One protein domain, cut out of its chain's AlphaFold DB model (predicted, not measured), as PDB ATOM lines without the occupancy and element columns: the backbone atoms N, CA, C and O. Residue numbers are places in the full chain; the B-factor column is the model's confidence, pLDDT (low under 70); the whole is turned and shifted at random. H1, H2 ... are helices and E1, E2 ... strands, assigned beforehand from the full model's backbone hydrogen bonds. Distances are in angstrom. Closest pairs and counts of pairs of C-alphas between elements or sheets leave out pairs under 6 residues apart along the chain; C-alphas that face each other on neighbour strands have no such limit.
ATOM      1  N   SER A   9     -11.509 -38.417 -19.301       92.56
ATOM      2  CA  SER A   9     -10.300 -37.867 -18.695       92.56
ATOM      3  C   SER A   9     -10.478 -37.775 -17.188       92.56
ATOM      4  O   SER A   9     -11.534 -37.370 -16.701       92.56
ATOM      5  N   PHE A  10      -9.440 -38.129 -16.445       93.56
ATOM      6  CA  PHE A  10      -9.386 -37.942 -15.001       93.56
ATOM      7  C   PHE A  10      -7.950 -37.675 -14.575       93.56
ATOM      8  O   PHE A  10      -7.003 -38.024 -15.277       93.56
ATOM      9  N   ARG A  11      -7.794 -37.047 -13.413       92.75
ATOM     10  CA  ARG A  11      -6.483 -36.741 -12.855       92.75
ATOM     11  C   ARG A  11      -6.146 -37.738 -11.756       92.75
ATOM     12  O   ARG A  11      -7.022 -38.094 -10.971       92.75
ATOM     13  N   PHE A  12      -4.898 -38.180 -11.712       91.44
ATOM     14  CA  PHE A  12      -4.386 -39.096 -10.703       91.44
ATOM     15  C   PHE A  12      -2.967 -38.690 -10.307       91.44
ATOM     16  O   PHE A  12      -2.074 -38.650 -11.155       91.44
ATOM     17  N   GLN A  13      -2.767 -38.374  -9.025       89.81
ATOM     18  CA  GLN A  13      -1.476 -37.951  -8.466       89.81
ATOM     19  C   GLN A  13      -0.840 -36.812  -9.277       89.81
ATOM     20  O   GLN A  13       0.341 -36.833  -9.625       89.81
ATOM     21  N   GLY A  14      -1.649 -35.814  -9.634       88.38
ATOM     22  CA  GLY A  14      -1.203 -34.670 -10.415       88.38
ATOM     23  C   GLY A  14      -1.079 -34.902 -11.925       88.38
ATOM     24  O   GLY A  14      -0.920 -33.903 -12.631       88.38
ATOM     25  N   ARG A  15      -1.219 -36.135 -12.435       88.44
ATOM     26  CA  ARG A  15      -1.143 -36.470 -13.872       88.44
ATOM     27  C   ARG A  15      -2.525 -36.562 -14.510       88.44
ATOM     28  O   ARG A  15      -3.418 -37.175 -13.929       88.44
ATOM     29  N   ASP A  16      -2.686 -35.993 -15.699       90.50
ATOM     30  CA  ASP A  16      -3.913 -36.138 -16.487       90.50
ATOM     31  C   ASP A  16      -3.846 -37.431 -17.302       90.50
ATOM     32  O   ASP A  16      -2.928 -37.645 -18.089       90.50
ATOM     33  N   LEU A  17      -4.824 -38.306 -17.087       91.19
ATOM     34  CA  LEU A  17      -4.937 -39.598 -17.744       91.19
ATOM     35  C   LEU A  17      -6.214 -39.636 -18.575       91.19
ATOM     36  O   LEU A  17      -7.248 -39.088 -18.177       91.19
ATOM     37  N   THR A  18      -6.163 -40.331 -19.710       92.94
ATOM     38  CA  THR A  18      -7.358 -40.625 -20.505       92.94
ATOM     39  C   THR A  18      -7.609 -42.120 -20.576       92.94
ATOM     40  O   THR A  18      -6.697 -42.943 -20.532       92.94
ATOM     41  N   VAL A  19      -8.875 -42.502 -20.659       92.38
ATOM     42  CA  VAL A  19      -9.293 -43.881 -20.882       92.38
ATOM     43  C   VAL A  19     -10.418 -43.880 -21.900       92.38
ATOM     44  O   VAL A  19     -11.365 -43.105 -21.794       92.38
ATOM     45  N   VAL A  20     -10.341 -44.774 -22.882       92.31
ATOM     46  CA  VAL A  20     -11.477 -45.079 -23.753       92.31
ATOM     47  C   VAL A  20     -12.193 -46.279 -23.136       92.31
ATOM     48  O   VAL A  20     -11.643 -47.388 -23.148       92.31
ATOM     49  N   PRO A  21     -13.384 -46.094 -22.539       92.19
ATOM     50  CA  PRO A  21     -14.111 -47.197 -21.941       92.19
ATOM     51  C   PRO A  21     -14.438 -48.266 -22.982       92.19
ATOM     52  O   PRO A  21     -14.588 -48.003 -24.172       92.19
ATOM     53  N   SER A  22     -14.556 -49.504 -22.522       93.19
ATOM     54  CA  SER A  22     -14.888 -50.633 -23.384       93.19
ATOM     55  C   SER A  22     -15.600 -51.717 -22.593       93.19
ATOM     56  O   SER A  22     -15.454 -51.823 -21.372       93.19
ATOM     57  N   LEU A  23     -16.307 -52.607 -23.293       93.69
ATOM     58  CA  LEU A  23     -16.876 -53.798 -22.661       93.69
ATOM     59  C   LEU A  23     -15.801 -54.671 -22.001       93.69
ATOM     60  O   LEU A  23     -16.086 -55.319 -20.998       93.69
ATOM     61  N   ALA A  24     -14.574 -54.686 -22.530       95.00
ATOM     62  CA  ALA A  24     -13.466 -55.412 -21.920       95.00
ATOM     63  C   ALA A  24     -13.095 -54.828 -20.548       95.00
ATOM     64  O   ALA A  24     -12.952 -55.587 -19.592       95.00
ATOM     65  N   LEU A  25     -13.011 -53.497 -20.430       95.69
ATOM     66  CA  LEU A  25     -12.782 -52.819 -19.150       95.69
ATOM     67  C   LEU A  25     -13.909 -53.113 -18.149       95.69
ATOM     68  O   LEU A  25     -13.645 -53.585 -17.047       95.69
ATOM     69  N   LEU A  26     -15.169 -52.931 -18.557       95.94
ATOM     70  CA  LEU A  26     -16.323 -53.173 -17.681       95.94
ATOM     71  C   LEU A  26     -16.434 -54.642 -17.238       95.94
ATOM     72  O   LEU A  26     -16.870 -54.926 -16.121       95.94
ATOM     73  N   ARG A  27     -16.023 -55.590 -18.094       97.31
ATOM     74  CA  ARG A  27     -15.956 -57.018 -17.753       97.31
ATOM     75  C   ARG A  27     -14.857 -57.323 -16.742       97.31
ATOM     76  O   ARG A  27     -15.114 -58.135 -15.863       97.31
ATOM     77  N   ARG A  28     -13.682 -56.686 -16.826       96.50
ATOM     78  CA  ARG A  28     -12.621 -56.848 -15.815       96.50
ATOM     79  C   ARG A  28     -13.064 -56.331 -14.451       96.50
ATOM     80  O   ARG A  28     -12.917 -57.040 -13.465       96.50
ATOM     81  N   ILE A  29     -13.719 -55.171 -14.421       96.88
ATOM     82  CA  ILE A  29     -14.329 -54.633 -13.196       96.88
ATOM     83  C   ILE A  29     -15.372 -55.613 -12.643       96.88
ATOM     84  O   ILE A  29     -15.328 -55.981 -11.475       96.88
ATOM     85  N   LYS A  30     -16.270 -56.124 -13.494       96.44
ATOM     86  CA  LYS A  30     -17.277 -57.114 -13.077       96.44
ATOM     87  C   LYS A  30     -16.656 -58.418 -12.561       96.44
ATOM     88  O   LYS A  30     -17.198 -59.018 -11.639       96.44
ATOM     89  N   ALA A  31     -15.546 -58.869 -13.146       96.81
ATOM     90  CA  ALA A  31     -14.844 -60.084 -12.726       96.81
ATOM     91  C   ALA A  31     -14.277 -59.982 -11.299       96.81
ATOM     92  O   ALA A  31     -14.033 -61.008 -10.675       96.81
ATOM     93  N   ARG A  32     -14.141 -58.761 -10.771       93.94
ATOM     94  CA  ARG A  32     -13.747 -58.472  -9.386       93.94
ATOM     95  C   ARG A  32     -14.926 -58.462  -8.403       93.94
ATOM     96  O   ARG A  32     -14.755 -58.078  -7.259       93.94
ATOM     97  N   GLY A  33     -16.131 -58.842  -8.838       95.62
ATOM     98  CA  GLY A  33     -17.342 -58.832  -8.003       95.62
ATOM     99  C   GLY A  33     -18.108 -57.505  -8.012       95.62
ATOM    100  O   GLY A  33     -19.229 -57.442  -7.509       95.62
ATOM    101  N   VAL A  34     -17.573 -56.468  -8.662       96.94
ATOM    102  CA  VAL A  34     -18.182 -55.135  -8.691       96.94
ATOM    103  C   VAL A  34     -19.409 -55.099  -9.609       96.94
ATOM    104  O   VAL A  34     -19.346 -55.371 -10.814       96.94
ATOM    105  N   ASN A  35     -20.548 -54.663  -9.068       96.88
ATOM    106  CA  ASN A  35     -21.710 -54.313  -9.881       96.88
ATOM    107  C   ASN A  35     -21.559 -52.887 -10.431       96.88
ATOM    108  O   ASN A  35     -21.844 -51.911  -9.734       96.88
ATOM    109  N   ASN A  36     -21.157 -52.783 -11.703       95.81
ATOM    110  CA  ASN A  36     -20.858 -51.502 -12.350       95.81
ATOM    111  C   ASN A  36     -21.968 -50.448 -12.178       95.81
ATOM    112  O   ASN A  36     -21.710 -49.324 -11.757       95.81
ATOM    113  N   VAL A  37     -23.223 -50.815 -12.465       95.56
ATOM    114  CA  VAL A  37     -24.360 -49.878 -12.428       95.56
ATOM    115  C   VAL A  37     -24.693 -49.467 -10.995       95.56
ATOM    116  O   VAL A  37     -24.976 -48.296 -10.740       95.56
ATOM    117  N   ALA A  38     -24.653 -50.406 -10.047       96.31
ATOM    118  CA  ALA A  38     -24.911 -50.097  -8.644       96.31
ATOM    119  C   ALA A  38     -23.836 -49.159  -8.075       96.31
ATOM    120  O   ALA A  38     -24.171 -48.146  -7.460       96.31
ATOM    121  N   LEU A  39     -22.557 -49.447  -8.338       97.19
ATOM    122  CA  LEU A  39     -21.446 -48.618  -7.879       97.19
ATOM    123  C   LEU A  39     -21.447 -47.236  -8.546       97.19
ATOM    124  O   LEU A  39     -21.252 -46.234  -7.861       97.19
ATOM    125  N   ALA A  40     -21.727 -47.154  -9.851       95.88
ATOM    126  CA  ALA A  40     -21.865 -45.876 -10.544       95.88
ATOM    127  C   ALA A  40     -22.964 -45.023  -9.894       95.88
ATOM    128  O   ALA A  40     -22.713 -43.877  -9.550       95.88
ATOM    129  N   ASN A  41     -24.144 -45.587  -9.608       94.88
ATOM    130  CA  ASN A  41     -25.208 -44.864  -8.902       94.88
ATOM    131  C   ASN A  41     -24.805 -44.408  -7.489       94.88
ATOM    132  O   ASN A  41     -25.162 -43.300  -7.085       94.88
ATOM    133  N   LYS A  42     -24.044 -45.222  -6.747       96.19
ATOM    134  CA  LYS A  42     -23.472 -44.816  -5.452       96.19
ATOM    135  C   LYS A  42     -22.491 -43.650  -5.613       96.19
ATOM    136  O   LYS A  42     -22.494 -42.746  -4.787       96.19
ATOM    137  N   CYS A  43     -21.713 -43.596  -6.697       95.19
ATOM    138  CA  CYS A  43     -20.835 -42.452  -6.979       95.19
ATOM    139  C   CYS A  43     -21.620 -41.143  -7.146       95.19
ATOM    140  O   CYS A  43     -21.136 -40.096  -6.732       95.19
ATOM    141  N   ILE A  44     -22.840 -41.212  -7.689       92.69
ATOM    142  CA  ILE A  44     -23.741 -40.059  -7.846       92.69
ATOM    143  C   ILE A  44     -24.351 -39.632  -6.508       92.69
ATOM    144  O   ILE A  44     -24.441 -38.447  -6.206       92.69
ATOM    145  N   ARG A  45     -24.846 -40.606  -5.738       92.44
ATOM    146  CA  ARG A  45     -25.726 -40.365  -4.582       92.44
ATOM    147  C   ARG A  45     -24.996 -40.344  -3.239       92.44
ATOM    148  O   ARG A  45     -25.595 -39.966  -2.239       92.44
ATOM    149  N   GLY A  46     -23.730 -40.750  -3.213       90.31
ATOM    150  CA  GLY A  46     -22.982 -41.031  -1.991       90.31
ATOM    151  C   GLY A  46     -23.124 -42.487  -1.531       90.31
ATOM    152  O   GLY A  46     -23.891 -43.272  -2.092       90.31
ATOM    153  N   GLY A  47     -22.346 -42.855  -0.507       90.19
ATOM    154  CA  GLY A  47     -22.301 -44.229   0.015       90.19
ATOM    155  C   GLY A  47     -21.525 -45.201  -0.878       90.19
ATOM    156  O   GLY A  47     -21.877 -46.377  -0.968       90.19
ATOM    157  N   VAL A  48     -20.510 -44.700  -1.587       93.88
ATOM    158  CA  VAL A  48     -19.583 -45.547  -2.346       93.88
ATOM    159  C   VAL A  48     -18.783 -46.408  -1.383       93.88
ATOM    160  O   VAL A  48     -18.226 -45.888  -0.419       93.88
ATOM    161  N   ASP A  49     -18.720 -47.702  -1.680       94.56
ATOM    162  CA  ASP A  49     -17.763 -48.594  -1.045       94.56
ATOM    163  C   ASP A  49     -16.373 -48.314  -1.629       94.56
ATOM    164  O   ASP A  49     -16.191 -48.318  -2.851       94.56
ATOM    165  N   LEU A  50     -15.421 -47.979  -0.760       94.62
ATOM    166  CA  LEU A  50     -14.072 -47.608  -1.173       94.62
ATOM    167  C   LEU A  50     -13.286 -48.809  -1.706       94.62
ATOM    168  O   LEU A  50     -12.438 -48.604  -2.567       94.62
ATOM    169  N   GLU A  51     -13.586 -50.033  -1.261       96.00
ATOM    170  CA  GLU A  51     -12.942 -51.251  -1.772       96.00
ATOM    171  C   GLU A  51     -13.346 -51.491  -3.233       96.00
ATOM    172  O   GLU A  51     -12.496 -51.580  -4.123       96.00
ATOM    173  N   ASP A  52     -14.653 -51.452  -3.506       97.06
ATOM    174  CA  ASP A  52     -15.194 -51.534  -4.865       97.06
ATOM    175  C   ASP A  52     -14.623 -50.419  -5.762       97.06
ATOM    176  O   ASP A  52     -14.283 -50.646  -6.925       97.06
ATOM    177  N   LEU A  53     -14.520 -49.191  -5.240       96.75
ATOM    178  CA  LEU A  53     -14.001 -48.057  -6.002       96.75
ATOM    179  C   LEU A  53     -12.488 -48.164  -6.251       96.75
ATOM    180  O   LEU A  53     -12.032 -47.757  -7.322       96.75
ATOM    181  N   ALA A  54     -11.721 -48.733  -5.318       97.00
ATOM    182  CA  ALA A  54     -10.291 -48.994  -5.482       97.00
ATOM    183  C   ALA A  54     -10.048 -50.019  -6.593       97.00
ATOM    184  O   ALA A  54      -9.227 -49.787  -7.481       97.00
ATOM    185  N   ALA A  55     -10.838 -51.094  -6.615       96.62
ATOM    186  CA  ALA A  55     -10.811 -52.096  -7.676       96.62
ATOM    187  C   ALA A  55     -11.107 -51.484  -9.061       96.62
ATOM    188  O   ALA A  55     -10.467 -51.839 -10.056       96.62
ATOM    189  N   VAL A  56     -12.044 -50.531  -9.140       97.19
ATOM    190  CA  VAL A  56     -12.310 -49.783 -10.380       97.19
ATOM    191  C   VAL A  56     -11.135 -48.890 -10.758       97.19
ATOM    192  O   VAL A  56     -10.738 -48.893 -11.923       97.19
ATOM    193  N   LEU A  57     -10.575 -48.134  -9.809       96.44
ATOM    194  CA  LEU A  57      -9.450 -47.234 -10.067       96.44
ATOM    195  C   LEU A  57      -8.249 -48.004 -10.616       96.44
ATOM    196  O   LEU A  57      -7.685 -47.608 -11.634       96.44
ATOM    197  N   PHE A  58      -7.930 -49.145 -10.012       95.69
ATOM    198  CA  PHE A  58      -6.884 -50.043 -10.485       95.69
ATOM    199  C   PHE A  58      -7.098 -50.462 -11.950       95.69
ATOM    200  O   PHE A  58      -6.198 -50.337 -12.783       95.69
ATOM    201  N   GLU A  59      -8.305 -50.906 -12.315       95.56
ATOM    202  CA  GLU A  59      -8.618 -51.285 -13.700       95.56
ATOM    203  C   GLU A  59      -8.600 -50.094 -14.669       95.56
ATOM    204  O   GLU A  59      -8.199 -50.244 -15.828       95.56
ATOM    205  N   PHE A  60      -9.000 -48.908 -14.207       95.12
ATOM    206  CA  PHE A  60      -8.946 -47.671 -14.984       95.12
ATOM    207  C   PHE A  60      -7.508 -47.249 -15.267       95.12
ATOM    208  O   PHE A  60      -7.189 -46.966 -16.416       95.12
ATOM    209  N   LEU A  61      -6.622 -47.280 -14.271       93.19
ATOM    210  CA  LEU A  61      -5.201 -46.967 -14.439       93.19
ATOM    211  C   LEU A  61      -4.504 -47.979 -15.354       93.19
ATOM    212  O   LEU A  61      -3.702 -47.602 -16.208       93.19
ATOM    213  N   ARG A  62      -4.876 -49.262 -15.272       91.56
ATOM    214  CA  ARG A  62      -4.410 -50.291 -16.217       91.56
ATOM    215  C   ARG A  62      -4.904 -50.077 -17.644       91.56
ATOM    216  O   ARG A  62      -4.232 -50.501 -18.582       91.56
ATOM    217  N   ALA A  63      -6.079 -49.482 -17.813       91.56
ATOM    218  CA  ALA A  63      -6.647 -49.158 -19.119       91.56
ATOM    219  C   ALA A  63      -6.265 -47.758 -19.617       91.56
ATOM    220  O   ALA A  63      -6.508 -47.460 -20.787       91.56
ATOM    221  N   ALA A  64      -5.677 -46.923 -18.758       91.06
ATOM    222  CA  ALA A  64      -5.333 -45.556 -19.084       91.06
ATOM    223  C   ALA A  64      -4.294 -45.507 -20.206       91.06
ATOM    224  O   ALA A  64      -3.330 -46.289 -20.256       91.06
ATOM    225  N   GLN A  65      -4.519 -44.571 -21.115       86.00
ATOM    226  CA  GLN A  65      -3.554 -44.141 -22.101       86.00
ATOM    227  C   GLN A  65      -2.610 -43.162 -21.406       86.00
ATOM    228  O   GLN A  65      -3.043 -42.259 -20.688       86.00
ATOM    229  N   VAL A  66      -1.317 -43.397 -21.583       74.62
ATOM    230  CA  VAL A  66      -0.248 -42.500 -21.143       74.62
ATOM    231  C   VAL A  66       0.354 -41.889 -22.405       74.62
ATOM    232  O   VAL A  66       0.447 -42.605 -23.410       74.62
ATOM    233  N   PRO A  67       0.731 -40.600 -22.389       71.94
ATOM    234  CA  PRO A  67       1.446 -39.989 -23.498       71.94
ATOM    235  C   PRO A  67       2.689 -40.796 -23.882       71.94
ATOM    236  O   PRO A  67       3.319 -41.448 -23.046       71.94
ATOM    237  N   GLU A  68       3.043 -40.760 -25.163       69.00
ATOM    238  CA  GLU A  68       4.223 -41.451 -25.676       69.00
ATOM    239  C   GLU A  68       5.488 -40.955 -24.952       69.00
ATOM    240  O   GLU A  68       5.773 -39.758 -24.932       69.00
ATOM    241  N   GLY A  69       6.226 -41.878 -24.328       72.19
ATOM    242  CA  GLY A  69       7.415 -41.573 -23.522       72.19
ATOM    243  C   GLY A  69       7.185 -41.505 -22.008       72.19
ATOM    244  O   GLY A  69       8.161 -41.392 -21.269       72.19
ATOM    245  N   GLU A  70       5.944 -41.626 -21.526       75.88
ATOM    246  CA  GLU A  70       5.643 -41.715 -20.092       75.88
ATOM    247  C   GLU A  70       5.355 -43.152 -19.641       75.88
ATOM    248  O   GLU A  70       4.650 -43.919 -20.300       75.88
ATOM    249  N   GLU A  71       5.870 -43.518 -18.466       72.50
ATOM    250  CA  GLU A  71       5.534 -44.794 -17.841       72.50
ATOM    251  C   GLU A  71       4.117 -44.763 -17.268       72.50
ATOM    252  O   GLU A  71       3.730 -43.850 -16.525       72.50
ATOM    253  N   ARG A  72       3.346 -45.811 -17.577       71.12
ATOM    254  CA  ARG A  72       2.040 -46.034 -16.956       71.12
ATOM    255  C   ARG A  72       2.228 -46.153 -15.440       71.12
ATOM    256  O   ARG A  72       3.102 -46.910 -15.022       71.12
ATOM    257  N   PRO A  73       1.385 -45.499 -14.620       73.44
ATOM    258  CA  PRO A  73       1.410 -45.699 -13.178       73.44
ATOM    259  C   PRO A  73       1.261 -47.189 -12.839       73.44
ATOM    260  O   PRO A  73       0.211 -47.791 -13.075       73.44
ATOM    261  N   ALA A  74       2.328 -47.795 -12.320       75.31
ATOM    262  CA  ALA A  74       2.302 -49.144 -11.778       75.31
ATOM    263  C   ALA A  74       1.853 -49.043 -10.323       75.31
ATOM    264  O   ALA A  74       2.680 -48.874  -9.435       75.31
ATOM    265  N   ILE A  75       0.537 -49.074 -10.108       83.56
ATOM    266  CA  ILE A  75      -0.045 -48.973  -8.767       83.56
ATOM    267  C   ILE A  75      -0.716 -50.289  -8.395       83.56
ATOM    268  O   ILE A  75      -1.340 -50.940  -9.234       83.56
ATOM    269  N   SER A  76      -0.599 -50.657  -7.131       90.38
ATOM    270  CA  SER A  76      -1.324 -51.747  -6.489       90.38
ATOM    271  C   SER A  76      -2.757 -51.343  -6.119       90.38
ATOM    272  O   SER A  76      -3.142 -50.170  -6.124       90.38
ATOM    273  N   GLU A  77      -3.585 -52.330  -5.785       89.06
ATOM    274  CA  GLU A  77      -4.938 -52.071  -5.280       89.06
ATOM    275  C   GLU A  77      -4.912 -51.350  -3.929       89.06
ATOM    276  O   GLU A  77      -5.697 -50.426  -3.724       89.06
ATOM    277  N   ASP A  78      -3.948 -51.674  -3.066       93.38
ATOM    278  CA  ASP A  78      -3.761 -51.004  -1.775       93.38
ATOM    279  C   ASP A  78      -3.410 -49.520  -1.959       93.38
ATOM    280  O   ASP A  78      -3.959 -48.656  -1.278       93.38
ATOM    281  N   GLU A  79      -2.564 -49.188  -2.940       92.94
ATOM    282  CA  GLU A  79      -2.275 -47.793  -3.302       92.94
ATOM    283  C   GLU A  79      -3.492 -47.089  -3.914       92.94
ATOM    284  O   GLU A  79      -3.706 -45.898  -3.679       92.94
ATOM    285  N   SER A  80      -4.320 -47.824  -4.665       94.00
ATOM    286  CA  SER A  80      -5.591 -47.308  -5.186       94.00
ATOM    287  C   SER A  80      -6.528 -46.942  -4.033       94.00
ATOM    288  O   SER A  80      -7.146 -45.878  -4.045       94.00
ATOM    289  N   TYR A  81      -6.607 -47.799  -3.016       96.19
ATOM    290  CA  TYR A  81      -7.413 -47.576  -1.822       96.19
ATOM    291  C   TYR A  81      -6.877 -46.408  -0.983       96.19
ATOM    292  O   TYR A  81      -7.641 -45.514  -0.623       96.19
ATOM    293  N   ALA A  82      -5.560 -46.346  -0.759       94.69
ATOM    294  CA  ALA A  82      -4.909 -45.242  -0.055       94.69
ATOM    295  C   ALA A  82      -5.176 -43.889  -0.738       94.69
ATOM    296  O   ALA A  82      -5.523 -42.910  -0.076       94.69
ATOM    297  N   PHE A  83      -5.112 -43.842  -2.073       94.06
ATOM    298  CA  PHE A  83      -5.488 -42.652  -2.835       94.06
ATOM    299  C   PHE A  83      -6.946 -42.240  -2.599       94.06
ATOM    300  O   PHE A  83      -7.240 -41.052  -2.519       94.06
ATOM    301  N   LEU A  84      -7.880 -43.184  -2.479       95.12
ATOM    302  CA  LEU A  84      -9.292 -42.857  -2.267       95.12
ATOM    303  C   LEU A  84      -9.601 -42.360  -0.848       95.12
ATOM    304  O   LEU A  84     -10.609 -41.671  -0.672       95.12
ATOM    305  N   ILE A  85      -8.760 -42.692   0.136       94.69
ATOM    306  CA  ILE A  85      -8.870 -42.196   1.513       94.69
ATOM    307  C   ILE A  85      -8.260 -40.797   1.628       94.69
ATOM    308  O   ILE A  85      -8.955 -39.856   2.010       94.69
ATOM    309  N   ASP A  86      -6.984 -40.661   1.264       92.75
ATOM    310  CA  ASP A  86      -6.167 -39.486   1.605       92.75
ATOM    311  C   ASP A  86      -5.813 -38.608   0.396       92.75
ATOM    312  O   ASP A  86      -5.202 -37.547   0.530       92.75
ATOM    313  N   GLY A  87      -6.184 -39.039  -0.809       89.69
ATOM    314  CA  GLY A  87      -5.881 -38.325  -2.038       89.69
ATOM    315  C   GLY A  87      -6.644 -37.013  -2.189       89.69
ATOM    316  O   GLY A  87      -7.556 -36.645  -1.439       89.69
ATOM    317  N   ASN A  88      -6.270 -36.281  -3.236       94.69
ATOM    318  CA  ASN A  88      -6.910 -35.018  -3.556       94.69
ATOM    319  C   ASN A  88      -8.393 -35.242  -3.909       94.69
ATOM    320  O   ASN A  88      -8.725 -35.899  -4.895       94.69
ATOM    321  N   GLN A  89      -9.294 -34.625  -3.142       94.00
ATOM    322  CA  GLN A  89     -10.742 -34.797  -3.307       94.00
ATOM    323  C   GLN A  89     -11.264 -34.360  -4.685       94.00
ATOM    324  O   GLN A  89     -12.254 -34.907  -5.168       94.00
ATOM    325  N   THR A  90     -10.596 -33.411  -5.347       94.62
ATOM    326  CA  THR A  90     -10.943 -33.003  -6.719       94.62
ATOM    327  C   THR A  90     -10.557 -34.077  -7.732       94.62
ATOM    328  O   THR A  90     -11.329 -34.348  -8.650       94.62
ATOM    329  N   GLU A  91      -9.411 -34.734  -7.548       95.19
ATOM    330  CA  GLU A  91      -8.990 -35.860  -8.389       95.19
ATOM    331  C   GLU A  91      -9.922 -37.064  -8.197       95.19
ATOM    332  O   GLU A  91     -10.431 -37.614  -9.174       95.19
ATOM    333  N   ILE A  92     -10.251 -37.400  -6.945       96.00
ATOM    334  CA  ILE A  92     -11.199 -38.473  -6.610       96.00
ATOM    335  C   ILE A  92     -12.580 -38.192  -7.221       96.00
ATOM    336  O   ILE A  92     -13.209 -39.090  -7.785       96.00
ATOM    337  N   ALA A  93     -13.069 -36.950  -7.132       94.75
ATOM    338  CA  ALA A  93     -14.331 -36.553  -7.749       94.75
ATOM    339  C   ALA A  93     -14.274 -36.658  -9.281       94.75
ATOM    340  O   ALA A  93     -15.196 -37.205  -9.885       94.75
ATOM    341  N   GLY A  94     -13.185 -36.200  -9.906       94.94
ATOM    342  CA  GLY A  94     -12.968 -36.323 -11.350       94.94
ATOM    343  C   GLY A  94     -12.957 -37.778 -11.816       94.94
ATOM    344  O   GLY A  94     -13.630 -38.127 -12.785       94.94
ATOM    345  N   PHE A  95     -12.283 -38.657 -11.074       96.44
ATOM    346  CA  PHE A  95     -12.275 -40.089 -11.346       96.44
ATOM    347  C   PHE A  95     -13.670 -40.724 -11.212       96.44
ATOM    348  O   PHE A  95     -14.116 -41.419 -12.126       96.44
ATOM    349  N   LYS A  96     -14.407 -40.443 -10.126       96.19
ATOM    350  CA  LYS A  96     -15.793 -40.928  -9.948       96.19
ATOM    351  C   LYS A  96     -16.680 -40.527 -11.126       96.19
ATOM    352  O   LYS A  96     -17.491 -41.325 -11.589       96.19
ATOM    353  N   MET A  97     -16.508 -39.309 -11.627       94.38
ATOM    354  CA  MET A  97     -17.249 -38.789 -12.773       94.38
ATOM    355  C   MET A  97     -16.891 -39.507 -14.075       94.38
ATOM    356  O   MET A  97     -17.797 -39.957 -14.777       94.38
ATOM    357  N   ALA A  98     -15.598 -39.695 -14.352       94.88
ATOM    358  CA  ALA A  98     -15.125 -40.473 -15.496       94.88
ATOM    359  C   ALA A  98     -15.673 -41.910 -15.466       94.88
ATOM    360  O   ALA A  98     -16.134 -42.432 -16.483       94.88
ATOM    361  N   TYR A  99     -15.698 -42.540 -14.288       96.38
ATOM    362  CA  TYR A  99     -16.283 -43.867 -14.113       96.38
ATOM    363  C   TYR A  99     -17.798 -43.886 -14.357       96.38
ATOM    364  O   TYR A  99     -18.298 -44.742 -15.090       96.38
ATOM    365  N   VAL A 100     -18.544 -42.924 -13.804       95.56
ATOM    366  CA  VAL A 100     -19.990 -42.813 -14.047       95.56
ATOM    367  C   VAL A 100     -20.282 -42.648 -15.537       95.56
ATOM    368  O   VAL A 100     -21.165 -43.329 -16.046       95.56
ATOM    369  N   GLN A 101     -19.525 -41.814 -16.249       92.50
ATOM    370  CA  GLN A 101     -19.687 -41.603 -17.691       92.50
ATOM    371  C   GLN A 101     -19.284 -42.834 -18.517       92.50
ATOM    372  O   GLN A 101     -19.893 -43.113 -19.548       92.50
ATOM    373  N   ALA A 102     -18.312 -43.620 -18.047       93.06
ATOM    374  CA  ALA A 102     -17.942 -44.889 -18.666       93.06
ATOM    375  C   ALA A 102     -19.043 -45.961 -18.549       93.06
ATOM    376  O   ALA A 102     -19.241 -46.743 -19.480       93.06
ATOM    377  N   VAL A 103     -19.753 -46.012 -17.416       93.81
ATOM    378  CA  VAL A 103     -20.821 -46.997 -17.154       93.81
ATOM    379  C   VAL A 103     -22.178 -46.535 -17.687       93.81
ATOM    380  O   VAL A 103     -22.952 -47.341 -18.202       93.81
ATOM    381  N   LEU A 104     -22.475 -45.243 -17.553       90.56
ATOM    382  CA  LEU A 104     -23.737 -44.604 -17.907       90.56
ATOM    383  C   LEU A 104     -23.475 -43.483 -18.933       90.56
ATOM    384  O   LEU A 104     -23.597 -42.304 -18.601       90.56
TER     385      LEU A 104
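What this domain is: This is residues 9 to 104 of the 125 residues of an uncharacterized protein of Rhodovulum sulfidophilum (UniProt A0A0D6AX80). Two crossed helices, H3 near the middle and H5 over it, form the core; H1 and H4 pack on H3, H2 packs on H5, and a small two-stranded hairpin of E1 and E2 packs on H5, mainly through E1. Between H3 and H4 a loop sticks out around Glu 68 and Gly 69, at one end of the longest axis. The printed part has 96 residues with two named strands and then five named helices, in the order E1, E2, H1, H2, H3, H4, H5; the sheet is E1 - E2, antiparallel, and the class is mostly helix. The whole is compact, with a radius of gyration of the C-alphas of 12.2 A and spans of 37 by 29 by 21 A.

How they stand to each other: E1, residues 9 to 12, and E2, residues 15 to 19, are a hairpin, antiparallel at 139 degrees, with N 10 and O 17 within hydrogen-bond range at 3.0 A and N 17 and O 10 at 2.8 A. H1, residues 23 to 31, only just touches H2, residues 36 to 45, only at the corner by their link, with 3 pairs of C-alphas within 8 A; the closest are those of Lys 30 and Asn 36, 6.7 A. H1 touches H3, residues 50 to 63, the closest C-alphas being those of Ile 29 and Val 56, 6.0 A; they run opposite ways at a shallow tilt of 34.9 degrees, only just short of steep. H4, residues 77 to 86, touches H3 at a steep tilt of 62 degrees, closest at the C-alphas of Ala 54 and Tyr 81, 4.9 A. H5, residues 89 to 103, touches H2 at a steep tilt of 43 degrees, opposite ways, closest at the C-alphas of Ala 40 and Val 100, 5.0 A. H5 and H3 are close but not clearly touching, about perpendicular at 73 degrees. The closest C-alphas of E1 and H5 are those of Phe 10 and Phe 95, 5.1 A. E1 and H3 are apart, as are H2 and H4. In H1, H2, H3, H4 and H5 every O i to N i+4 pair is within hydrogen-bond range.

Where its parts are: E1 begins at C-alpha 9, (-10.300, -37.867, -18.695), and is 10.0 A long; E2 is 13.1 A. H1 measures 11.9 A, H2 and H4 14.4 A each. H3 begins at C-alpha 50, (-14.072, -47.608, -1.173), and is 19.5 A long. H5, 21.0 A, ends at C-alpha 103, (-20.821, -46.997, -17.154).

The domain as a whole: The C-alphas farthest apart are those of Arg 45 and Gly 69, 38.2 A. The printed part has no cut. The link from H3 to H4, residues 64 to 76, is long; the other links are tight. The mean pLDDT of the printed part is 91.9, and residue 68 is under 70.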